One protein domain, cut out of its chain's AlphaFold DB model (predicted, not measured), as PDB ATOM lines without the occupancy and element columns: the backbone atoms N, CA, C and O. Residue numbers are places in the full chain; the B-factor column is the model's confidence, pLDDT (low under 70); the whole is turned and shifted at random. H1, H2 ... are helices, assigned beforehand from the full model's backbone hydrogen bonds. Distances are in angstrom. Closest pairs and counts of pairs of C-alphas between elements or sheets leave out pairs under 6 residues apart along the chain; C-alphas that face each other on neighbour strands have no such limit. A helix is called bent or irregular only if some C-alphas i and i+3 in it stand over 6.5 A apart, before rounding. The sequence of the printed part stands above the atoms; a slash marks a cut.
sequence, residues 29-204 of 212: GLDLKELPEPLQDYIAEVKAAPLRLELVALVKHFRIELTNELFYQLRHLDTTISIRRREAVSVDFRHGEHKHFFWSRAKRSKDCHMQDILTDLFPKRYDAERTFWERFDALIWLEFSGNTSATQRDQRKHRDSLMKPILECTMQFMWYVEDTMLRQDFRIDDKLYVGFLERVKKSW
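Overview. This is residues 29 to 204 of the 212 residues of an uncharacterized protein of Fibroporia radiculosa (UniProt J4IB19). Three long helical rods, H2, H4b and H5b, run nearly along one another and make a long body, with H2 touching both of the others and H6 packed on H2 and H5b. H1 packs on H4b near one end of this body, where H5a also turns steeply away from H5b and crosses H4b, while the short H3 sits at the other end, on H4a. The printed part has 176 residues with six named helices, H1 to H6 in order along the chain, and no named strand; its class is all helix. It is loose, with a radius of gyration of the C-alphas of 19.5 A, and elongated, with spans of 58 by 32 by 32 A.

Along the chain. Start at Gly 29 and read on to C-alpha 37 at (210.787, 209.326, 253.455), where H1 begins; it holds residues 37 to 48. Next comes H2, residues 55 to 87, which runs 47.8 A from C-alpha 55 at (212.039, 226.786, 241.477) to C-alpha 87 at (224.283, 183.365, 225.787). H3 follows, residues 99 to 108, 14.4 A long. By its hydrogen bonds H4 was assigned as one helix, residues 112 to 144, but it is bent: C-alphas 119 and 122 are 6.8 A apart. Read it as two arms, H4a, residues 112 to 119, and H4b, residues 122 to 144, the latter 33.4 A long. H5, residues 152 to 182, was likewise assigned as one helix by its hydrogen bonds and is bent, with C-alphas 162 and 165 at 6.8 A. Its arms are H5a, residues 152 to 162, and H5b, residues 165 to 182, which is 26.2 A long. Last comes H6, residues 190 to 203, 20.6 A long, ending at C-alpha 203 at (208.154, 217.361, 223.321).

Arrangement. Begin with H2, which shares with H4, taken whole, the place of hub; each touches four other helices. H2 touches H4b at a shallow tilt of 7 degrees, opposite ways; look at Val 59 and Leu 139, whose C-alphas are the closest at 6.0 A. H2, H5b and H6 form a bundle, three helices side by side. H2 and H5b touch and run the same way at a shallow tilt of 5 degrees, closest at the C-alphas of Ser 82 and Thr 180, 6.3 A. H6 touches residues 64 to 75 of H2, opposite ways at a shallow tilt of 24 degrees, with the C-alphas of Phe 71 and Tyr 193 closest at 6.9 A. H5b and H6 are a helical hairpin, closest at the C-alphas of Pro 165 and Val 200, 5.6 A. H4b and H5b are only just apart, 8.5 A at the closest. H1 touches H4b with residues 39 to 43 at a steep tilt of 58 degrees; the C-alphas of Leu 39 and Ala 138 are closest, 6.2 A. H5a touches H4b at a steep tilt of 55 degrees, closest at the C-alphas of Ile 140 and Arg 159, 6.5 A. H3 touches H4a, only just about perpendicular at 72 degrees, with the C-alphas of Ala 106 and Met 114 closest at 6.5 A. Every O i to N i+4 pair is within hydrogen-bond range in H1, H2, H4a, H4b, H5a, H5b and H6; in H3 it is 5 of 6.

Size, cuts and confidence. The two C-alphas farthest apart are those of Ser 90 and Ser 149, 59.3 A. The printed part has no cut. The link from H2 to H3, 11 residues, is long, and the link from H3 to H4 is tight. The mean pLDDT of the printed part is 87.3; look for values under 70 at residues 184 to 190, of which 190 belongs to H6.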
ATOM      1  N   GLY A  29     198.055 217.826 247.769       86.75
ATOM      2  CA  GLY A  29     197.538 218.279 249.061       86.75
ATOM      3  C   GLY A  29     198.331 217.790 250.272       86.75
ATOM      4  O   GLY A  29     198.012 218.212 251.374       86.75
ATOM      5  N   LEU A  30     199.350 216.949 250.070       91.31
ATOM      6  CA  LEU A  30     200.245 216.513 251.136       91.31
ATOM      7  C   LEU A  30     201.274 217.595 251.463       91.31
ATOM      8  O   LEU A  30     201.850 218.206 250.555       91.31
ATOM      9  N   ASP A  31     201.558 217.763 252.750       91.88
ATOM     10  CA  ASP A  31     202.719 218.499 253.236       91.88
ATOM     11  C   ASP A  31     204.006 217.672 253.074       91.88
ATOM     12  O   ASP A  31     203.981 216.444 253.003       91.88
ATOM     13  N   LEU A  32     205.172 218.336 253.089       92.00
ATOM     14  CA  LEU A  32     206.474 217.664 252.939       92.00
ATOM     15  C   LEU A  32     206.653 216.498 253.928       92.00
ATOM     16  O   LEU A  32     207.167 215.453 253.550       92.00
ATOM     17  N   LYS A  33     206.201 216.663 255.177       94.81
ATOM     18  CA  LYS A  33     206.333 215.652 256.243       94.81
ATOM     19  C   LYS A  33     205.422 214.436 256.051       94.81
ATOM     20  O   LYS A  33     205.640 213.419 256.702       94.81
ATOM     21  N   GLU A  34     204.398 214.555 255.210       94.56
ATOM     22  CA  GLU A  34     203.434 213.490 254.913       94.56
ATOM     23  C   GLU A  34     203.855 212.655 253.694       94.56
ATOM     24  O   GLU A  34     203.272 211.602 253.432       94.56
ATOM     25  N   LEU A  35     204.875 213.097 252.948       93.19
ATOM     26  CA  LEU A  35     205.440 212.328 251.844       93.19
ATOM     27  C   LEU A  35     206.219 211.108 252.371       93.19
ATOM     28  O   LEU A  35     206.783 211.162 253.463       93.19
ATOM     29  N   PRO A  36     206.330 210.014 251.600       94.00
ATOM     30  CA  PRO A  36     207.259 208.930 251.916       94.00
ATOM     31  C   PRO A  36     208.694 209.445 252.108       94.00
ATOM     32  O   PRO A  36     209.148 210.286 251.334       94.00
ATOM     33  N   GLU A  37     209.415 208.911 253.098       95.44
ATOM     34  CA  GLU A  37     210.787 209.326 253.455       95.44
ATOM     35  C   GLU A  37     211.741 209.416 252.244       95.44
ATOM     36  O   GLU A  37     212.338 210.478 252.062       95.44
ATOM     37  N   PRO A  38     211.784 208.442 251.305       94.88
ATOM     38  CA  PRO A  38     212.641 208.557 250.120       94.88
ATOM     39  C   PRO A  38     212.336 209.772 249.229       94.88
ATOM     40  O   PRO A  38     213.225 210.290 248.554       94.88
ATOM     41  N   LEU A  39     211.080 210.233 249.199       95.31
ATOM     42  CA  LEU A  39     210.694 211.424 248.440       95.31
ATOM     43  C   LEU A  39     211.051 212.707 249.185       95.31
ATOM     44  O   LEU A  39     211.404 213.694 248.542       95.31
ATOM     45  N   GLN A  40     210.986 212.695 250.520       96.56
ATOM     46  CA  GLN A  40     211.450 213.815 251.339       96.56
ATOM     47  C   GLN A  40     212.945 214.051 251.126       96.56
ATOM     48  O   GLN A  40     213.342 215.180 250.831       96.56
ATOM     49  N   ASP A  41     213.743 212.983 251.192       96.69
ATOM     50  CA  ASP A  41     215.190 213.028 250.972       96.69
ATOM     51  C   ASP A  41     215.525 213.539 249.571       96.69
ATOM     52  O   ASP A  41     216.325 214.460 249.411       96.69
ATOM     53  N   TYR A  42     214.842 213.013 248.552       96.56
ATOM     54  CA  TYR A  42     215.043 213.453 247.175       96.56
ATOM     55  C   TYR A  42     214.667 214.931 246.967       96.56
ATOM     56  O   TYR A  42     215.386 215.678 246.306       96.56
ATOM     57  N   ILE A  43     213.570 215.407 247.565       95.44
ATOM     58  CA  ILE A  43     213.201 216.832 247.509       95.44
ATOM     59  C   ILE A  43     214.240 217.696 248.233       95.44
ATOM     60  O   ILE A  43     214.541 218.802 247.774       95.44
ATOM     61  N   ALA A  44     214.778 217.226 249.361       94.50
ATOM     62  CA  ALA A  44     215.830 217.925 250.087       94.50
ATOM     63  C   ALA A  44     217.109 218.034 249.243       94.50
ATOM     64  O   ALA A  44     217.676 219.123 249.158       94.50
ATOM     65  N   GLU A  45     217.504 216.961 248.554       94.75
ATOM     66  CA  GLU A  45     218.624 216.946 247.606       94.75
ATOM     67  C   GLU A  45     218.426 217.974 246.482       94.75
ATOM     68  O   GLU A  45     219.285 218.829 246.260       94.75
ATOM     69  N   VAL A  46     217.253 217.968 245.836       93.88
ATOM     70  CA  VAL A  46     216.909 218.921 244.768       93.88
ATOM     71  C   VAL A  46     217.005 220.369 245.257       93.88
ATOM     72  O   VAL A  46     217.540 221.227 244.556       93.88
ATOM     73  N   LYS A  47     216.511 220.660 246.467       89.94
ATOM     74  CA  LYS A  47     216.564 222.007 247.064       89.94
ATOM     75  C   LYS A  47     217.967 222.419 247.510       89.94
ATOM     76  O   LYS A  47     218.255 223.611 247.539       89.94
ATOM     77  N   ALA A  48     218.814 221.461 247.881       90.19
ATOM     78  CA  ALA A  48     220.193 221.700 248.299       90.19
ATOM     79  C   ALA A  48     221.161 221.865 247.116       90.19
ATOM     80  O   ALA A  48     222.321 222.231 247.320       90.19
ATOM     81  N   ALA A  49     220.704 221.608 245.887       88.56
ATOM     82  CA  ALA A  49     221.511 221.747 244.688       88.56
ATOM     83  C   ALA A  49     222.133 223.156 244.597       88.56
ATOM     84  O   ALA A  49     221.428 224.153 244.765       88.56
ATOM     85  N   PRO A  50     223.429 223.288 244.255       84.81
ATOM     86  CA  PRO A  50     224.131 224.579 244.211       84.81
ATOM     87  C   PRO A  50     223.696 225.480 243.036       84.81
ATOM     88  O   PRO A  50     224.370 226.454 242.690       84.81
ATOM     89  N   LEU A  51     222.576 225.156 242.394       82.94
ATOM     90  CA  LEU A  51     222.032 225.849 241.242       82.94
ATOM     91  C   LEU A  51     221.237 227.069 241.703       82.94
ATOM     92  O   LEU A  51     220.220 226.960 242.379       82.94
ATOM     93  N   ARG A  52     221.668 228.257 241.273       81.38
ATOM     94  CA  ARG A  52     220.944 229.516 241.502       81.38
ATOM     95  C   ARG A  52     219.817 229.685 240.480       81.38
ATOM     96  O   ARG A  52     219.840 230.609 239.671       81.38
ATOM     97  N   LEU A  53     218.886 228.738 240.469       85.19
ATOM     98  CA  LEU A  53     217.730 228.724 239.579       85.19
ATOM     99  C   LEU A  53     216.453 228.991 240.371       85.19
ATOM    100  O   LEU A  53     216.284 228.501 241.484       85.19
ATOM    101  N   GLU A  54     215.520 229.709 239.751       88.31
ATOM    102  CA  GLU A  54     214.138 229.776 240.229       88.31
ATOM    103  C   GLU A  54     213.518 228.372 240.270       88.31
ATOM    104  O   GLU A  54     213.830 227.535 239.420       88.31
ATOM    105  N   LEU A  55     212.592 228.123 241.204       86.44
ATOM    106  CA  LEU A  55     212.039 226.786 241.477       86.44
ATOM    107  C   LEU A  55     211.555 226.049 240.217       86.44
ATOM    108  O   LEU A  55     211.861 224.877 240.026       86.44
ATOM    109  N   VAL A  56     210.847 226.739 239.321       87.12
ATOM    110  CA  VAL A  56     210.346 226.149 238.065       87.12
ATOM    111  C   VAL A  56     211.497 225.725 237.142       87.12
ATOM    112  O   VAL A  56     211.451 224.657 236.527       87.12
ATOM    113  N   ALA A  57     212.548 226.542 237.048       88.44
ATOM    114  CA  ALA A  57     213.730 226.230 236.249       88.44
ATOM    115  C   ALA A  57     214.556 225.103 236.888       88.44
ATOM    116  O   ALA A  57     215.026 224.220 236.171       88.44
ATOM    117  N   LEU A  58     214.664 225.091 238.220       90.00
ATOM    118  CA  LEU A  58     215.302 224.030 238.998       90.00
ATOM    119  C   LEU A  58     214.595 222.686 238.783       90.00
ATOM    120  O   LEU A  58     215.221 221.712 238.378       90.00
ATOM    121  N   VAL A  59     213.269 222.644 238.945       91.69
ATOM    122  CA  VAL A  59     212.471 221.435 238.695       91.69
ATOM    123  C   VAL A  59     212.605 220.978 237.243       91.69
ATOM    124  O   VAL A  59     212.762 219.787 236.976       91.69
ATOM    125  N   LYS A  60     212.572 221.901 236.272       90.81
ATOM    126  CA  LYS A  60     212.805 221.554 234.861       90.81
ATOM    127  C   LYS A  60     214.182 220.915 234.657       90.81
ATOM    128  O   LYS A  60     214.261 219.924 233.936       90.81
ATOM    129  N   HIS A  61     215.227 221.458 235.275       91.75
ATOM    130  CA  HIS A  61     216.579 220.911 235.201       91.75
ATOM    131  C   HIS A  61     216.628 219.475 235.739       91.75
ATOM    132  O   HIS A  61     216.970 218.565 234.986       91.75
ATOM    133  N   PHE A  62     216.156 219.249 236.966       94.94
ATOM    134  CA  PHE A  62     216.137 217.915 237.569       94.94
ATOM    135  C   PHE A  62     215.250 216.917 236.818       94.94
ATOM    136  O   PHE A  62     215.591 215.744 236.732       94.94
ATOM    137  N   ARG A  63     214.151 217.355 236.184       93.44
ATOM    138  CA  ARG A  63     213.372 216.481 235.285       93.44
ATOM    139  C   ARG A  63     214.194 216.009 234.086       93.44
ATOM    140  O   ARG A  63     214.063 214.860 233.679       93.44
ATOM    141  N   ILE A  64     215.007 216.886 233.491       91.06
ATOM    142  CA  ILE A  64     215.884 216.515 232.370       91.06
ATOM    143  C   ILE A  64     216.936 215.509 232.842       91.06
ATOM    144  O   ILE A  64     217.146 214.503 232.166       91.06
ATOM    145  N   GLU A  65     217.581 215.772 233.979       93.38
ATOM    146  CA  GLU A  65     218.593 214.878 234.549       93.38
ATOM    147  C   GLU A  65     218.012 213.505 234.875       93.38
ATOM    148  O   GLU A  65     218.526 212.505 234.382       93.38
ATOM    149  N   LEU A  66     216.877 213.467 235.573       95.12
ATOM    150  CA  LEU A  66     216.172 212.240 235.928       95.12
ATOM    151  C   LEU A  66     215.777 211.418 234.685       95.12
ATOM    152  O   LEU A  66     215.912 210.197 234.669       95.12
ATOM    153  N   THR A  67     215.337 212.068 233.601       92.75
ATOM    154  CA  THR A  67     215.028 211.382 232.330       92.75
ATOM    155  C   THR A  67     216.279 210.837 231.646       92.75
ATOM    156  O   THR A  67     216.252 209.725 231.113       92.75
ATOM    157  N   ASN A  68     217.381 211.595 231.642       91.00
ATOM    158  CA  ASN A  68     218.647 211.109 231.095       91.00
ATOM    159  C   ASN A  68     219.158 209.906 231.903       91.00
ATOM    160  O   ASN A  68     219.606 208.929 231.306       91.00
ATOM    161  N   GLU A  69     219.061 209.970 233.234       94.62
ATOM    162  CA  GLU A  69     219.438 208.891 234.144       94.62
ATOM    163  C   GLU A  69     218.629 207.623 233.848       94.62
ATOM    164  O   GLU A  69     219.224 206.571 233.610       94.62
ATOM    165  N   LEU A  70     217.297 207.726 233.754       93.88
ATOM    166  CA  LEU A  70     216.440 206.594 233.397       93.88
ATOM    167  C   LEU A  70     216.879 205.959 232.078       93.88
ATOM    168  O   LEU A  70     217.076 204.750 232.010       93.88
ATOM    169  N   PHE A  71     217.038 206.745 231.011       91.62
ATOM    170  CA  PHE A  71     217.355 206.170 229.701       91.62
ATOM    171  C   PHE A  71     218.774 205.604 229.648       91.62
ATOM    172  O   PHE A  71     219.006 204.632 228.931       91.62
ATOM    173  N   TYR A  72     219.712 206.155 230.421       90.94
ATOM    174  CA  TYR A  72     221.033 205.562 230.599       90.94
ATOM    175  C   TYR A  72     220.948 204.198 231.301       90.94
ATOM    176  O   TYR A  72     221.511 203.220 230.801       90.94
ATOM    177  N   GLN A  73     220.203 204.110 232.407       93.19
ATOM    178  CA  GLN A  73     219.999 202.857 233.138       93.19
ATOM    179  C   GLN A  73     219.286 201.809 232.274       93.19
ATOM    180  O   GLN A  73     219.771 200.683 232.156       93.19
ATOM    181  N   LEU A  74     218.187 202.184 231.605       91.25
ATOM    182  CA  LEU A  74     217.447 201.295 230.705       91.25
ATOM    183  C   LEU A  74     218.326 200.805 229.558       91.25
ATOM    184  O   LEU A  74     218.347 199.610 229.289       91.25
ATOM    185  N   ARG A  75     219.126 201.680 228.937       89.31
ATOM    186  CA  ARG A  75     220.075 201.271 227.892       89.31
ATOM    187  C   ARG A  75     221.037 200.207 228.395       89.31
ATOM    188  O   ARG A  75     221.268 199.218 227.700       89.31
ATOM    189  N   HIS A  76     221.618 200.412 229.575       91.31
ATOM    190  CA  HIS A  76     222.574 199.471 230.145       91.31
ATOM    191  C   HIS A  76     221.922 198.118 230.462       91.31
ATOM    192  O   HIS A  76     222.452 197.072 230.078       91.31
ATOM    193  N   LEU A  77     220.750 198.138 231.100       92.56
ATOM    194  CA  LEU A  77     219.995 196.937 231.450       92.56
ATOM    195  C   LEU A  77     219.530 196.182 230.207       92.56
ATOM    196  O   LEU A  77     219.810 194.993 230.083       92.56
ATOM    197  N   ASP A  78     218.907 196.870 229.254       90.88
ATOM    198  CA  ASP A  78     218.368 196.265 228.039       90.88
ATOM    199  C   ASP A  78     219.498 195.677 227.174       90.88
ATOM    200  O   ASP A  78     219.379 194.558 226.681       90.88
ATOM    201  N   THR A  79     220.647 196.359 227.075       89.12
ATOM    202  CA  THR A  79     221.842 195.819 226.399       89.12
ATOM    203  C   THR A  79     222.354 194.554 227.086       89.12
ATOM    204  O   THR A  79     222.694 193.572 226.421       89.12
ATOM    205  N   THR A  80     222.395 194.555 228.420       91.75
ATOM    206  CA  THR A  80     222.831 193.393 229.204       91.75
ATOM    207  C   THR A  80     221.864 192.225 229.024       91.75
ATOM    208  O   THR A  80     222.309 191.104 228.780       91.75
ATOM    209  N   ILE A  81     220.553 192.484 229.023       90.62
ATOM    210  CA  ILE A  81     219.516 191.489 228.721       90.62
ATOM    211  C   ILE A  81     219.743 190.893 227.328       90.62
ATOM    212  O   ILE A  81     219.762 189.671 227.186       90.62
ATOM    213  N   SER A  82     219.995 191.716 226.305       88.50
ATOM    214  CA  SER A  82     220.290 191.231 224.949       88.50
ATOM    215  C   SER A  82     221.562 190.376 224.878       88.50
ATOM    216  O   SER A  82     221.617 189.407 224.118       88.50
ATOM    217  N   ILE A  83     222.607 190.714 225.641       89.69
ATOM    218  CA  ILE A  83     223.833 189.904 225.727       89.69
ATOM    219  C   ILE A  83     223.521 188.553 226.374       89.69
ATOM    220  O   ILE A  83     223.737 187.522 225.739       89.69
ATOM    221  N   ARG A  84     222.930 188.554 227.574       90.81
ATOM    222  CA  ARG A  84     222.556 187.328 228.294       90.81
ATOM    223  C   ARG A  84     221.629 186.441 227.483       90.81
ATOM    224  O   ARG A  84     221.766 185.222 227.482       90.81
ATOM    225  N   ARG A  85     220.706 187.037 226.732       90.06
ATOM    226  CA  ARG A  85     219.757 186.278 225.925       90.06
ATOM    227  C   ARG A  85     220.456 185.487 224.826       90.06
ATOM    228  O   ARG A  85     220.051 184.354 224.569       90.06
ATOM    229  N   ARG A  86     221.484 186.062 224.194       87.69
ATOM    230  CA  ARG A  86     222.306 185.378 223.183       87.69
ATOM    231  C   ARG A  86     223.147 184.254 223.784       87.69
ATOM    232  O   ARG A  86     223.390 183.264 223.109       87.69
ATOM    233  N   GLU A  87     223.563 184.404 225.037       89.75
ATOM    234  CA  GLU A  87     224.283 183.365 225.787       89.75
ATOM    235  C   GLU A  87     223.348 182.215 226.223       89.75
ATOM    236  O   GLU A  87     223.783 181.068 226.311       89.75
ATOM    237  N   ALA A  88     222.050 182.489 226.411       89.00
ATOM    238  CA  ALA A  88     221.014 181.518 226.781       89.00
ATOM    239  C   ALA A  88     220.558 180.617 225.609       89.00
ATOM    240  O   ALA A  88     219.374 180.570 225.251       89.00
ATOM    241  N   VAL A  89     221.499 179.905 224.985       84.31
ATOM    242  CA  VAL A  89     221.271 179.064 223.790       84.31
ATOM    243  C   VAL A  89     220.381 177.847 224.049       84.31
ATOM    244  O   VAL A  89     219.853 177.248 223.119       84.31
ATOM    245  N   SER A  90     220.196 177.445 225.310       85.50
ATOM    246  CA  SER A  90     219.364 176.280 225.642       85.50
ATOM    247  C   SER A  90     217.860 176.599 225.676       85.50
ATOM    248  O   SER A  90     217.019 175.699 225.799       85.50
ATOM    249  N   VAL A  91     217.498 177.881 225.546       83.69
ATOM    250  CA  VAL A  91     216.125 178.380 225.652       83.69
ATOM    251  C   VAL A  91     215.771 179.204 224.418       83.69
ATOM    252  O   VAL A  91     215.828 180.429 224.434       83.69
ATOM    253  N   ASP A  92     215.347 178.525 223.353       85.56
ATOM    254  CA  ASP A  92     214.990 179.184 222.089       85.56
ATOM    255  C   ASP A  92     213.496 179.279 221.859       85.56
ATOM    256  O   ASP A  92     212.765 178.330 222.146       85.56
ATOM    257  N   PHE A  93     213.056 180.396 221.287       82.69
ATOM    258  CA  PHE A  93     211.698 180.552 220.790       82.69
ATOM    259  C   PHE A  93     211.521 179.722 219.518       82.69
ATOM    260  O   PHE A  93     212.277 179.869 218.557       82.69
ATOM    261  N   ARG A  94     210.542 178.817 219.512       84.94
ATOM    262  CA  ARG A  94     210.313 177.920 218.373       84.94
ATOM    263  C   ARG A  94     209.387 178.582 217.354       84.94
ATOM    264  O   ARG A  94     208.472 179.316 217.715       84.94
ATOM    265  N   HIS A  95     209.591 178.295 216.070       80.69
ATOM    266  CA  HIS A  95     208.711 178.810 215.019       80.69
ATOM    267  C   HIS A  95     207.254 178.376 215.263       80.69
ATOM    268  O   HIS A  95     206.989 177.198 215.495       80.69
ATOM    269  N   GLY A  96     206.322 179.335 215.244       79.19
ATOM    270  CA  GLY A  96     204.902 179.101 215.539       79.19
ATOM    271  C   GLY A  96     204.562 178.908 217.026       79.19
ATOM    272  O   GLY A  96     203.400 178.673 217.351       79.19
ATOM    273  N   GLU A  97     205.532 179.006 217.943       84.44
ATOM    274  CA  GLU A  97     205.279 178.910 219.386       84.44
ATOM    275  C   GLU A  97     204.511 180.141 219.887       84.44
ATOM    276  O   GLU A  97     204.834 181.282 219.564       84.44
ATOM    277  N   HIS A  98     203.497 179.943 220.732       85.50
ATOM    278  CA  HIS A  98     202.911 181.072 221.453       85.50
ATOM    279  C   HIS A  98     203.892 181.590 222.513       85.50
ATOM    280  O   HIS A  98     204.426 180.809 223.301       85.50
ATOM    281  N   LYS A  99     204.042 182.921 222.616       83.12
ATOM    282  CA  LYS A  99     204.914 183.596 223.605       83.12
ATOM    283  C   LYS A  99     204.761 183.046 225.031       83.12
ATOM    284  O   LYS A  99     205.743 182.908 225.751       83.12
ATOM    285  N   HIS A 100     203.539 182.698 225.438       82.75
ATOM    286  CA  HIS A 100     203.262 182.130 226.758       82.75
ATOM    287  C   HIS A 100     204.028 180.820 227.035       82.75
ATOM    288  O   HIS A 100     204.555 180.632 228.135       82.75
ATOM    289  N   PHE A 101     204.146 179.929 226.044       85.25
ATOM    290  CA  PHE A 101     204.878 178.669 226.200       85.25
ATOM    291  C   PHE A 101     206.386 178.896 226.301       85.25
ATOM    292  O   PHE A 101     207.036 178.271 227.143       85.25
ATOM    293  N   PHE A 102     206.917 179.846 225.529       87.62
ATOM    294  CA  PHE A 102     208.308 180.273 225.645       87.62
ATOM    295  C   PHE A 102     208.621 180.782 227.049       87.62
ATOM    296  O   PHE A 102     209.517 180.247 227.697       87.62
ATOM    297  N   TRP A 103     207.833 181.728 227.570       85.25
ATOM    298  CA  TRP A 103     208.036 182.266 228.919       85.25
ATOM    299  C   TRP A 103     207.923 181.189 229.999       85.25
ATOM    300  O   TRP A 103     208.735 181.140 230.922       85.25
ATOM    301  N   SER A 104     206.973 180.264 229.858       86.56
ATOM    302  CA  SER A 104     206.813 179.134 230.781       86.56
ATOM    303  C   SER A 104     208.002 178.168 230.755       86.56
ATOM    304  O   SER A 104     208.326 177.542 231.767       86.56
ATOM    305  N   ARG A 105     208.659 178.002 229.603       88.88
ATOM    306  CA  ARG A 105     209.885 177.203 229.477       88.88
ATOM    307  C   ARG A 105     211.104 177.962 229.990       88.88
ATOM    308  O   ARG A 105     211.885 177.367 230.722       88.88
ATOM    309  N   ALA A 106     211.226 179.251 229.683       87.94
ATOM    310  CA  ALA A 106     212.292 180.115 230.178       87.94
ATOM    311  C   ALA A 106     212.344 180.124 231.712       87.94
ATOM    312  O   ALA A 106     213.391 179.821 232.281       87.94
ATOM    313  N   LYS A 107     211.191 180.317 232.375       88.50
ATOM    314  CA  LYS A 107     211.059 180.253 233.843       88.50
ATOM    315  C   LYS A 107     211.525 178.920 234.437       88.50
ATOM    316  O   LYS A 107     212.110 178.898 235.512       88.50
ATOM    317  N   ARG A 108     211.258 177.806 233.748       89.00
ATOM    318  CA  ARG A 108     211.623 176.447 234.191       89.00
ATOM    319  C   ARG A 108     213.018 176.009 233.743       89.00
ATOM    320  O   ARG A 108     213.448 174.912 234.100       89.00
ATOM    321  N   SER A 109     213.699 176.809 232.927       89.12
ATOM    322  CA  SER A 109     215.018 176.458 232.414       89.12
ATOM    323  C   SER A 109     216.055 176.476 233.537       89.12
ATOM    324  O   SER A 109     215.945 177.253 234.480       89.12
ATOM    325  N   LYS A 110     217.083 175.633 233.430       92.25
ATOM    326  CA  LYS A 110     218.269 175.698 234.304       92.25
ATOM    327  C   LYS A 110     219.395 176.534 233.685       92.25
ATOM    328  O   LYS A 110     220.531 176.467 234.143       92.25
ATOM    329  N   ASP A 111     219.087 177.268 232.620       94.12
ATOM    330  CA  ASP A 111     220.037 178.119 231.918       94.12
ATOM    331  C   ASP A 111     220.377 179.323 232.798       94.12
ATOM    332  O   ASP A 111     219.492 180.107 233.144       94.12
ATOM    333  N   CYS A 112     221.640 179.450 233.204       94.50
ATOM    334  CA  CYS A 112     222.046 180.490 234.143       94.50
ATOM    335  C   CYS A 112     221.844 181.903 233.581       94.50
ATOM    336  O   CYS A 112     221.476 182.793 234.341       94.50
ATOM    337  N   HIS A 113     222.011 182.105 232.272       94.44
ATOM    338  CA  HIS A 113     221.831 183.409 231.637       94.44
ATOM    339  C   HIS A 113     220.349 183.782 231.547       94.44
ATOM    340  O   HIS A 113     219.981 184.931 231.787       94.44
ATOM    341  N   MET A 114     219.479 182.808 231.256       91.88
ATOM    342  CA  MET A 114     218.032 183.031 231.301       91.88
ATOM    343  C   MET A 114     217.542 183.308 232.728       91.88
ATOM    344  O   MET A 114     216.683 184.166 232.920       91.88
ATOM    345  N   GLN A 115     218.086 182.611 233.729       92.19
ATOM    346  CA  GLN A 115     217.749 182.877 235.129       92.19
ATOM    347  C   GLN A 115     218.222 184.270 235.564       92.19
ATOM    348  O   GLN A 115     217.417 185.009 236.115       92.19
ATOM    349  N   ASP A 116     219.450 184.677 235.220       92.69
ATOM    350  CA  ASP A 116     219.980 186.031 235.473       92.69
ATOM    351  C   ASP A 116     219.041 187.121 234.923       92.69
ATOM    352  O   ASP A 116     218.641 188.051 235.627       92.69
ATOM    353  N   ILE A 117     218.572 186.946 233.684       91.12
ATOM    354  CA  ILE A 117     217.589 187.848 233.074       91.12
ATOM    355  C   ILE A 117     216.302 187.945 233.911       91.12
ATOM    356  O   ILE A 117     215.814 189.045 234.177       91.12
ATOM    357  N   LEU A 118     215.734 186.802 234.300       90.00
ATOM    358  CA  LEU A 118     214.425 186.735 234.952       90.00
ATOM    359  C   LEU A 118     214.453 187.187 236.414       90.00
ATOM    360  O   LEU A 118     213.481 187.787 236.874       90.00
ATOM    361  N   THR A 119     215.523 186.876 237.144       89.25
ATOM    362  CA  THR A 119     215.591 187.081 238.597       89.25
ATOM    363  C   THR A 119     216.365 188.323 239.011       89.25
ATOM    364  O   THR A 119     216.212 188.748 240.150       89.25
ATOM    365  N   ASP A 120     217.177 188.900 238.122       91.56
ATOM    366  CA  ASP A 120     217.981 190.089 238.424       91.56
ATOM    367  C   ASP A 120     217.696 191.241 237.451       91.56
ATOM    368  O   ASP A 120     217.249 192.313 237.864       91.56
ATOM    369  N   LEU A 121     217.880 191.023 236.144       92.19
ATOM    370  CA  LEU A 121     217.845 192.124 235.173       92.19
ATOM    371  C   LEU A 121     216.443 192.719 234.970       92.19
ATOM    372  O   LEU A 121     216.308 193.944 234.963       92.19
ATOM    373  N   PHE A 122     215.390 191.902 234.833       89.38
ATOM    374  CA  PHE A 122     214.025 192.444 234.737       89.38
ATOM    375  C   PHE A 122     213.556 193.140 236.014       89.38
ATOM    376  O   PHE A 122     213.020 194.244 235.887       89.38
ATOM    377  N   PRO A 123     213.762 192.580 237.223       89.94
ATOM    378  CA  PRO A 123     213.492 193.309 238.458       89.94
ATOM    379  C   PRO A 123     214.211 194.660 238.527       89.94
ATOM    380  O   PRO A 123     213.551 195.671 238.746       89.94
ATOM    381  N   LYS A 124     215.516 194.719 238.220       92.31
ATOM    382  CA  LYS A 124     216.275 195.983 238.187       92.31
ATOM    383  C   LYS A 124     215.714 196.987 237.188       92.31
ATOM    384  O   LYS A 124     215.642 198.177 237.482       92.31
ATOM    385  N   ARG A 125     215.291 196.520 236.011       91.38
ATOM    386  CA  ARG A 125     214.654 197.366 234.994       91.38
ATOM    387  C   ARG A 125     213.324 197.935 235.485       91.38
ATOM    388  O   ARG A 125     213.068 199.122 235.298       91.38
ATOM    389  N   TYR A 126     212.499 197.106 236.121       88.50
ATOM    390  CA  TYR A 126     211.236 197.536 236.719       88.50
ATOM    391  C   TYR A 126     211.459 198.532 237.864       88.50
ATOM    392  O   TYR A 126     210.769 199.546 237.937       88.50
ATOM    393  N   ASP A 127     212.441 198.277 238.729       90.00
ATOM    394  CA  ASP A 127     212.795 199.172 239.830       90.00
ATOM    395  C   ASP A 127     213.307 200.527 239.317       90.00
ATOM    396  O   ASP A 127     212.893 201.558 239.845       90.00
ATOM    397  N   ALA A 128     214.124 200.547 238.256       92.06
ATOM    398  CA  ALA A 128     214.580 201.784 237.614       92.06
ATOM    399  C   ALA A 128     213.406 202.632 237.099       92.06
ATOM    400  O   ALA A 128     213.356 203.841 237.335       92.06
ATOM    401  N   GLU A 129     212.426 201.998 236.445       90.94
ATOM    402  CA  GLU A 129     211.187 202.668 236.048       90.94
ATOM    403  C   GLU A 129     210.424 203.170 237.283       90.94
ATOM    404  O   GLU A 129     210.162 204.367 237.373       90.94
ATOM    405  N   ARG A 130     210.121 202.311 238.270       89.94
ATOM    406  CA  ARG A 130     209.393 202.694 239.497       89.94
ATOM    407  C   ARG A 130     210.010 203.920 240.173       89.94
ATOM    408  O   ARG A 130     209.306 204.903 240.397       89.94
ATOM    409  N   THR A 131     211.312 203.877 240.450       92.19
ATOM    410  CA  THR A 131     212.036 204.972 241.106       92.19
ATOM    411  C   THR A 131     211.992 206.251 240.280       92.19
ATOM    412  O   THR A 131     211.817 207.332 240.846       92.19
ATOM    413  N   PHE A 132     212.088 206.156 238.951       94.38
ATOM    414  CA  PHE A 132     211.896 207.312 238.083       94.38
ATOM    415  C   PHE A 132     210.510 207.938 238.281       94.38
ATOM    416  O   PHE A 132     210.422 209.148 238.467       94.38
ATOM    417  N   TRP A 133     209.431 207.149 238.276       91.88
ATOM    418  CA  TRP A 133     208.072 207.691 238.390       91.88
ATOM    419  C   TRP A 133     207.808 208.333 239.750       91.88
ATOM    420  O   TRP A 133     207.226 209.412 239.808       91.88
ATOM    421  N   GLU A 134     208.284 207.709 240.824       93.31
ATOM    422  CA  GLU A 134     208.188 208.234 242.189       93.31
ATOM    423  C   GLU A 134     208.915 209.582 242.323       93.31
ATOM    424  O   GLU A 134     208.345 210.567 242.801       93.31
ATOM    425  N   ARG A 135     210.156 209.663 241.825       95.75
ATOM    426  CA  ARG A 135     210.944 210.905 241.809       95.75
ATOM    427  C   ARG A 135     210.344 211.963 240.888       95.75
ATOM    428  O   ARG A 135     210.355 213.148 241.217       95.75
ATOM    429  N   PHE A 136     209.797 211.561 239.744       95.19
ATOM    430  CA  PHE A 136     209.138 212.479 238.821       95.19
ATOM    431  C   PHE A 136     207.884 213.084 239.458       95.19
ATOM    432  O   PHE A 136     207.698 214.299 239.401       95.19
ATOM    433  N   ASP A 137     207.059 212.272 240.120       94.75
ATOM    434  CA  ASP A 137     205.883 212.747 240.847       94.75
ATOM    435  C   ASP A 137     206.287 213.700 241.988       94.75
ATOM    436  O   ASP A 137     205.639 214.732 242.165       94.75
ATOM    437  N   ALA A 138     207.396 213.442 242.691       95.56
ATOM    438  CA  ALA A 138     207.940 214.366 243.694       95.56
ATOM    439  C   ALA A 138     208.380 215.717 243.094       95.56
ATOM    440  O   ALA A 138     208.155 216.766 243.700       95.56
ATOM    441  N   LEU A 139     208.949 215.724 241.883       95.62
ATOM    442  CA  LEU A 139     209.269 216.961 241.161       95.62
ATOM    443  C   LEU A 139     208.009 217.737 240.758       95.62
ATOM    444  O   LEU A 139     208.003 218.965 240.839       95.62
ATOM    445  N   ILE A 140     206.935 217.046 240.360       94.12
ATOM    446  CA  ILE A 140     205.634 217.685 240.104       94.12
ATOM    447  C   ILE A 140     205.067 218.268 241.396       94.12
ATOM    448  O   ILE A 140     204.652 219.424 241.405       94.12
ATOM    449  N   TRP A 141     205.088 217.511 242.493       94.62
ATOM    450  CA  TRP A 141     204.661 218.012 243.798       94.62
ATOM    451  C   TRP A 141     205.417 219.292 244.167       94.62
ATOM    452  O   TRP A 141     204.804 220.294 244.538       94.62
ATOM    453  N   LEU A 142     206.739 219.297 243.971       93.88
ATOM    454  CA  LEU A 142     207.593 220.443 244.255       93.88
ATOM    455  C   LEU A 142     207.269 221.654 243.361       93.88
ATOM    456  O   LEU A 142     207.203 222.771 243.871       93.88
ATOM    457  N   GLU A 143     207.011 221.456 242.064       92.38
ATOM    458  CA  GLU A 143     206.617 222.521 241.118       92.38
ATOM    459  C   GLU A 143     205.330 223.241 241.541       92.38
ATOM    460  O   GLU A 143     205.179 224.439 241.304       92.38
ATOM    461  N   PHE A 144     204.411 222.514 242.180       90.25
ATOM    462  CA  PHE A 144     203.144 223.047 242.679       90.25
ATOM    463  C   PHE A 144     203.167 223.402 244.169       90.25
ATOM    464  O   PHE A 144     202.167 223.913 244.680       90.25
ATOM    465  N   SER A 145     204.280 223.173 244.870       84.38
ATOM    466  CA  SER A 145     204.397 223.531 246.282       84.38
ATOM    467  C   SER A 145     204.255 225.054 246.441       84.38
ATOM    468  O   SER A 145     204.967 225.837 245.819       84.38
ATOM    469  N   GLY A 146     203.251 225.486 247.211       74.81
ATOM    470  CA  GLY A 146     202.885 226.903 247.364       74.81
ATOM    471  C   GLY A 146     201.815 227.421 246.394       74.81
ATOM    472  O   GLY A 146     201.312 228.525 246.595       74.81
ATOM    473  N   ASN A 147     201.395 226.638 245.393       81.38
ATOM    474  CA  ASN A 147     200.251 226.979 244.546       81.38
ATOM    475  C   ASN A 147     198.959 226.339 245.080       81.38
ATOM    476  O   ASN A 147     198.540 225.273 244.632       81.38
ATOM    477  N   THR A 148     198.298 227.026 246.011       75.56
ATOM    478  CA  THR A 148     197.040 226.572 246.639       75.56
ATOM    479  C   THR A 148     195.839 226.554 245.688       75.56
ATOM    480  O   THR A 148     194.817 225.951 246.004       75.56
ATOM    481  N   SER A 149     195.949 227.193 244.519       83.94
ATOM    482  CA  SER A 149     194.871 227.266 243.523       83.94
ATOM    483  C   SER A 149     194.832 226.071 242.567       83.94
ATOM    484  O   SER A 149     193.816 225.835 241.913       83.94
ATOM    485  N   ALA A 150     195.925 225.308 242.474       85.75
ATOM    486  CA  ALA A 150     196.020 224.175 241.567       85.75
ATOM    487  C   ALA A 150     195.286 222.957 242.129       85.75
ATOM    488  O   ALA A 150     195.599 222.481 243.217       85.75
ATOM    489  N   THR A 151     194.351 222.401 241.363       90.25
ATOM    490  CA  THR A 151     193.613 221.202 241.779       90.25
ATOM    491  C   THR A 151     194.439 219.929 241.556       90.25
ATOM    492  O   THR A 151     195.363 219.903 240.738       90.25
ATOM    493  N   GLN A 152     194.059 218.817 242.200       89.88
ATOM    494  CA  GLN A 152     194.630 217.493 241.898       89.88
ATOM    495  C   GLN A 152     194.555 217.162 240.401       89.88
ATOM    496  O   GLN A 152     195.473 216.569 239.834       89.88
ATOM    497  N   ARG A 153     193.453 217.557 239.748       89.94
ATOM    498  CA  ARG A 153     193.239 217.339 238.316       89.94
ATOM    499  C   ARG A 153     194.263 218.099 237.477       89.94
ATOM    500  O   ARG A 153     194.737 217.541 236.489       89.94
ATOM    501  N   ASP A 154     194.607 219.326 237.862       90.19
ATOM    502  CA  ASP A 154     195.590 220.144 237.148       90.19
ATOM    503  C   ASP A 154     196.993 219.552 237.270       90.19
ATOM    504  O   ASP A 154     197.659 219.356 236.251       90.19
ATOM    505  N   GLN A 155     197.399 219.175 238.488       90.69
ATOM    506  CA  GLN A 155     198.698 218.535 238.732       90.69
ATOM    507  C   GLN A 155     198.823 217.223 237.955       90.69
ATOM    508  O   GLN A 155     199.798 217.019 237.233       90.69
ATOM    509  N   ARG A 156     197.795 216.365 238.018       90.19
ATOM    510  CA  ARG A 156     197.765 215.107 237.266       90.19
ATOM    511  C   ARG A 156     197.831 215.346 235.758       90.19
ATOM    512  O   ARG A 156     198.607 214.689 235.077       90.19
ATOM    513  N   LYS A 157     197.041 216.282 235.219       90.75
ATOM    514  CA  LYS A 157     197.039 216.581 233.777       90.75
ATOM    515  C   LYS A 157     198.402 217.094 233.309       90.75
ATOM    516  O   LYS A 157     198.855 216.712 232.231       90.75
ATOM    517  N   HIS A 158     199.046 217.946 234.104       91.06
ATOM    518  CA  HIS A 158     200.388 218.457 233.824       91.06
ATOM    519  C   HIS A 158     201.432 217.338 233.848       91.06
ATOM    520  O   HIS A 158     202.161 217.153 232.875       91.06
ATOM    521  N   ARG A 159     201.424 216.525 234.907       91.62
ATOM    522  CA  ARG A 159     202.265 215.336 235.054       91.62
ATOM    523  C   ARG A 159     202.111 214.380 233.876       91.62
ATOM    524  O   ARG A 159     203.102 214.034 233.241       91.62
ATOM    525  N   ASP A 160     200.879 214.007 233.537       90.19
ATOM    526  CA  ASP A 160     200.584 213.074 232.446       90.19
ATOM    527  C   ASP A 160     201.035 213.640 231.090       90.19
ATOM    528  O   ASP A 160     201.585 212.909 230.266       90.19
ATOM    529  N   SER A 161     200.876 214.950 230.864       90.25
ATOM    530  CA  SER A 161     201.349 215.609 229.642       90.25
ATOM    531  C   SER A 161     202.869 215.545 229.486       90.25
ATOM    532  O   SER A 161     203.351 215.394 228.365       90.25
ATOM    533  N   LEU A 162     203.622 215.697 230.576       90.62
ATOM    534  CA  LEU A 162     205.084 215.650 230.545       90.62
ATOM    535  C   LEU A 162     205.618 214.217 230.493       90.62
ATOM    536  O   LEU A 162     206.637 213.964 229.852       90.62
ATOM    537  N   MET A 163     204.927 213.281 231.140       88.94
ATOM    538  CA  MET A 163     205.326 211.878 231.184       88.94
ATOM    539  C   MET A 163     204.986 211.097 229.926       88.94
ATOM    540  O   MET A 163     205.720 210.174 229.588       88.94
ATOM    541  N   LYS A 164     203.906 211.449 229.222       87.56
ATOM    542  CA  LYS A 164     203.479 210.763 227.997       87.56
ATOM    543  C   LYS A 164     204.627 210.442 227.023       87.56
ATOM    544  O   LYS A 164     204.776 209.267 226.696       87.56
ATOM    545  N   PRO A 165     205.466 211.404 226.596       87.38
ATOM    546  CA  PRO A 165     206.565 211.105 225.679       87.38
ATOM    547  C   PRO A 165     207.590 210.130 226.275       87.38
ATOM    548  O   PRO A 165     208.136 209.312 225.544       87.38
ATOM    549  N   ILE A 166     207.841 210.171 227.588       89.94
ATOM    550  CA  ILE A 166     208.762 209.247 228.268       89.94
ATOM    551  C   ILE A 166     208.177 207.833 228.260       89.94
ATOM    552  O   ILE A 166     208.860 206.899 227.854       89.94
ATOM    553  N   LEU A 167     206.904 207.690 228.643       86.44
ATOM    554  CA  LEU A 167     206.184 206.414 228.666       86.44
ATOM    555  C   LEU A 167     206.137 205.760 227.285       86.44
ATOM    556  O   LEU A 167     206.392 204.569 227.147       86.44
ATOM    557  N   GLU A 168     205.853 206.543 226.244       85.25
ATOM    558  CA  GLU A 168     205.862 206.047 224.866       85.25
ATOM    559  C   GLU A 168     207.243 205.497 224.472       85.25
ATOM    560  O   GLU A 168     207.320 204.483 223.778       85.25
ATOM    561  N   CYS A 169     208.332 206.119 224.939       85.12
ATOM    562  CA  CYS A 169     209.694 205.637 224.699       85.12
ATOM    563  C   CYS A 169     210.002 204.362 225.495       85.12
ATOM    564  O   CYS A 169     210.491 203.391 224.920       85.12
ATOM    565  N   THR A 170     209.710 204.335 226.799       86.62
ATOM    566  CA  THR A 170     210.011 203.172 227.651       86.62
ATOM    567  C   THR A 170     209.213 201.938 227.237       86.62
ATOM    568  O   THR A 170     209.760 200.833 227.222       86.62
ATOM    569  N   MET A 171     207.961 202.120 226.800       84.19
ATOM    570  CA  MET A 171     207.152 201.053 226.203       84.19
ATOM    571  C   MET A 171     207.785 200.507 224.921       84.19
ATOM    572  O   MET A 171     207.852 199.291 224.747       84.19
ATOM    573  N   GLN A 172     208.285 201.380 224.043       83.12
ATOM    574  CA  GLN A 172     208.975 200.947 222.825       83.12
ATOM    575  C   GLN A 172     210.261 200.177 223.144       83.12
ATOM    576  O   GLN A 172     210.500 199.135 222.541       83.12
ATOM    577  N   PHE A 173     211.058 200.622 224.123       84.12
ATOM    578  CA  PHE A 173     212.228 199.865 224.586       84.12
ATOM    579  C   PHE A 173     211.848 198.482 225.101       84.12
ATOM    580  O   PHE A 173     212.467 197.494 224.715       84.12
ATOM    581  N   MET A 174     210.773 198.384 225.883       83.62
ATOM    582  CA  MET A 174     210.300 197.096 226.380       83.62
ATOM    583  C   MET A 174     209.865 196.156 225.249       83.62
ATOM    584  O   MET A 174     210.110 194.953 225.312       83.62
ATOM    585  N   TRP A 175     209.266 196.691 224.182       83.31
ATOM    586  CA  TRP A 175     208.938 195.903 222.991       83.31
ATOM    587  C   TRP A 175     210.192 195.411 222.266       83.31
ATOM    588  O   TRP A 175     210.221 194.260 221.838       83.31
ATOM    589  N   TYR A 176     211.240 196.234 222.166       82.50
ATOM    590  CA  TYR A 176     212.524 195.809 221.599       82.50
ATOM    591  C   TYR A 176     213.198 194.718 222.431       82.50
ATOM    592  O   TYR A 176     213.727 193.754 221.875       82.50
ATOM    593  N   VAL A 177     213.155 194.837 223.758       85.12
ATOM    594  CA  VAL A 177     213.637 193.786 224.659       85.12
ATOM    595  C   VAL A 177     212.837 192.508 224.450       85.12
ATOM    596  O   VAL A 177     213.433 191.449 224.281       85.12
ATOM    597  N   GLU A 178     211.505 192.583 224.392       83.25
ATOM    598  CA  GLU A 178     210.675 191.404 224.139       83.25
ATOM    599  C   GLU A 178     210.997 190.760 222.781       83.25
ATOM    600  O   GLU A 178     211.155 189.542 222.719       83.25
ATOM    601  N   ASP A 179     211.157 191.548 221.712       82.00
ATOM    602  CA  ASP A 179     211.539 191.013 220.401       82.00
ATOM    603  C   ASP A 179     212.913 190.340 220.465       82.00
ATOM    604  O   ASP A 179     213.052 189.224 219.980       82.00
ATOM    605  N   THR A 180     213.886 190.929 221.170       82.81
ATOM    606  CA  THR A 180     215.208 190.313 221.400       82.81
ATOM    607  C   THR A 180     215.110 188.993 222.162       82.81
ATOM    608  O   THR A 180     215.820 188.030 221.876       82.81
ATOM    609  N   MET A 181     214.214 188.917 223.145       83.69
ATOM    610  CA  MET A 181     213.994 187.687 223.903       83.69
ATOM    611  C   MET A 181     213.450 186.565 223.014       83.69
ATOM    612  O   MET A 181     213.789 185.397 223.223       83.69
ATOM    613  N   LEU A 182     212.663 186.907 221.996       83.44
ATOM    614  CA  LEU A 182     212.097 185.951 221.046       83.44
ATOM    615  C   LEU A 182     213.023 185.689 219.846       83.44
ATOM    616  O   LEU A 182     213.019 184.586 219.307       83.44
ATOM    617  N   ARG A 183     213.836 186.668 219.445       75.50
ATOM    618  CA  ARG A 183     214.703 186.649 218.262       75.50
ATOM    619  C   ARG A 183     216.147 186.943 218.672       75.50
ATOM    620  O   ARG A 183     216.514 188.079 218.958       75.50
ATOM    621  N   GLN A 184     216.977 185.902 218.713       66.50
ATOM    622  CA  GLN A 184     218.374 185.981 219.175       66.50
ATOM    623  C   GLN A 184     219.292 186.863 218.310       66.50
ATOM    624  O   GLN A 184     220.403 187.187 218.731       66.50
ATOM    625  N   ASP A 185     218.867 187.229 217.104       64.38
ATOM    626  CA  ASP A 185     219.624 188.039 216.149       64.38
ATOM    627  C   ASP A 185     219.430 189.552 216.339       64.38
ATOM    628  O   ASP A 185     220.193 190.343 215.774       64.38
ATOM    629  N   PHE A 186     218.468 189.976 217.164       61.31
ATOM    630  CA  PHE A 186     218.191 191.393 217.367       61.31
ATOM    631  C   PHE A 186     219.269 192.072 218.225       61.31
ATOM    632  O   PHE A 186     219.648 191.602 219.301       61.31
ATOM    633  N   ARG A 187     219.764 193.222 217.749       65.06
ATOM    634  CA  ARG A 187     220.702 194.083 218.477       65.06
ATOM    635  C   ARG A 187     220.039 195.411 218.788       65.06
ATOM    636  O   ARG A 187     219.531 196.082 217.895       65.06
ATOM    637  N   ILE A 188     220.122 195.814 220.046       66.44
ATOM    638  CA  ILE A 188     219.750 197.160 220.461       66.44
ATOM    639  C   ILE A 188     220.816 198.132 219.933       66.44
ATOM    640  O   ILE A 188     221.980 198.046 220.316       66.44
ATOM    641  N   ASP A 189     220.426 199.021 219.013       67.38
ATOM    642  CA  ASP A 189     221.284 200.090 218.486       67.38
ATOM    643  C   ASP A 189     221.275 201.289 219.446       67.38
ATOM    644  O   ASP A 189     220.220 201.834 219.779       67.38
ATOM    645  N   ASP A 190     222.461 201.740 219.847       65.94
ATOM    646  CA  ASP A 190     222.678 202.930 220.673       65.94
ATOM    647  C   ASP A 190     221.997 204.190 220.116       65.94
ATOM    648  O   ASP A 190     221.577 205.074 220.871       65.94
ATOM    649  N   LYS A 191     221.830 204.268 218.791       72.50
ATOM    650  CA  LYS A 191     221.133 205.375 218.124       72.50
ATOM    651  C   LYS A 191     219.649 205.446 218.476       72.50
ATOM    652  O   LYS A 191     219.077 206.535 218.404       72.50
ATOM    653  N   LEU A 192     219.029 204.332 218.883       72.88
ATOM    654  CA  LEU A 192     217.637 204.316 219.333       72.88
ATOM    655  C   LEU A 192     217.490 205.220 220.559       72.88
ATOM    656  O   LEU A 192     216.735 206.191 220.511       72.88
ATOM    657  N   TYR A 193     218.273 204.971 221.610       74.69
ATOM    658  CA  TYR A 193     218.199 205.707 222.876       74.69
ATOM    659  C   TYR A 193     218.474 207.203 222.718       74.69
ATOM    660  O   TYR A 193     217.717 208.028 223.231       74.69
ATOM    661  N   VAL A 194     219.504 207.562 221.947       74.44
ATOM    662  CA  VAL A 194     219.836 208.968 221.666       74.44
ATOM    663  C   VAL A 194     218.697 209.658 220.906       74.44
ATOM    664  O   VAL A 194     218.279 210.754 221.275       74.44
ATOM    665  N   GLY A 195     218.129 208.999 219.891       75.81
ATOM    666  CA  GLY A 195     217.002 209.543 219.132       75.81
ATOM    667  C   GLY A 195     215.737 209.749 219.974       75.81
ATOM    668  O   GLY A 195     215.001 210.710 219.747       75.81
ATOM    669  N   PHE A 196     215.483 208.882 220.959       77.12
ATOM    670  CA  PHE A 196     214.361 209.048 221.889       77.12
ATOM    671  C   PHE A 196     214.589 210.179 222.892       77.12
ATOM    672  O   PHE A 196     213.673 210.976 223.086       77.12
ATOM    673  N   LEU A 197     215.792 210.311 223.463       75.25
ATOM    674  CA  LEU A 197     216.128 211.438 224.347       75.25
ATOM    675  C   LEU A 197     215.851 212.783 223.672       75.25
ATOM    676  O   LEU A 197     215.223 213.662 224.260       75.25
ATOM    677  N   GLU A 198     216.267 212.921 222.415       80.19
ATOM    678  CA  GLU A 198     216.033 214.134 221.633       80.19
ATOM    679  C   GLU A 198     214.541 214.400 221.392       80.19
ATOM    680  O   GLU A 198     214.096 215.548 221.450       80.19
ATOM    681  N   ARG A 199     213.732 213.355 221.169       79.31
ATOM    682  CA  ARG A 199     212.273 213.493 221.030       79.31
ATOM    683  C   ARG A 199     211.606 213.928 222.331       79.31
ATOM    684  O   ARG A 199     210.786 214.844 222.299       79.31
ATOM    685  N   VAL A 200     211.972 213.320 223.462       78.94
ATOM    686  CA  VAL A 200     211.404 213.674 224.772       78.94
ATOM    687  C   VAL A 200     211.723 215.129 225.108       78.94
ATOM    688  O   VAL A 200     210.807 215.897 225.399       78.94
ATOM    689  N   LYS A 201     212.984 215.548 224.960       75.19
ATOM    690  CA  LYS A 201     213.402 216.935 225.224       75.19
ATOM    691  C   LYS A 201     212.638 217.950 224.369       75.19
ATOM    692  O   LYS A 201     212.215 218.975 224.893       75.19
ATOM    693  N   LYS A 202     212.406 217.649 223.085       78.38
ATOM    694  CA  LYS A 202     211.639 218.510 222.161       78.38
ATOM    695  C   LYS A 202     210.136 218.542 222.447       78.38
ATOM    696  O   LYS A 202     209.469 219.504 222.084       78.38
ATOM    697  N   SER A 203     209.592 217.485 223.049       72.50
ATOM    698  CA  SER A 203     208.154 217.361 223.321       72.50
ATOM    699  C   SER A 203     207.690 218.125 224.561       72.50
ATOM    700  O   SER A 203     206.494 218.374 224.721       72.50
ATOM    701  N   TRP A 204     208.614 218.514 225.442       72.81
ATOM    702  CA  TRP A 204     208.270 219.298 226.617       72.81
ATOM    703  C   TRP A 204     208.042 220.761 226.237       72.81
ATOM    704  O   TRP A 204     208.938 221.398 225.686       72.81
TER     705      TRP A 204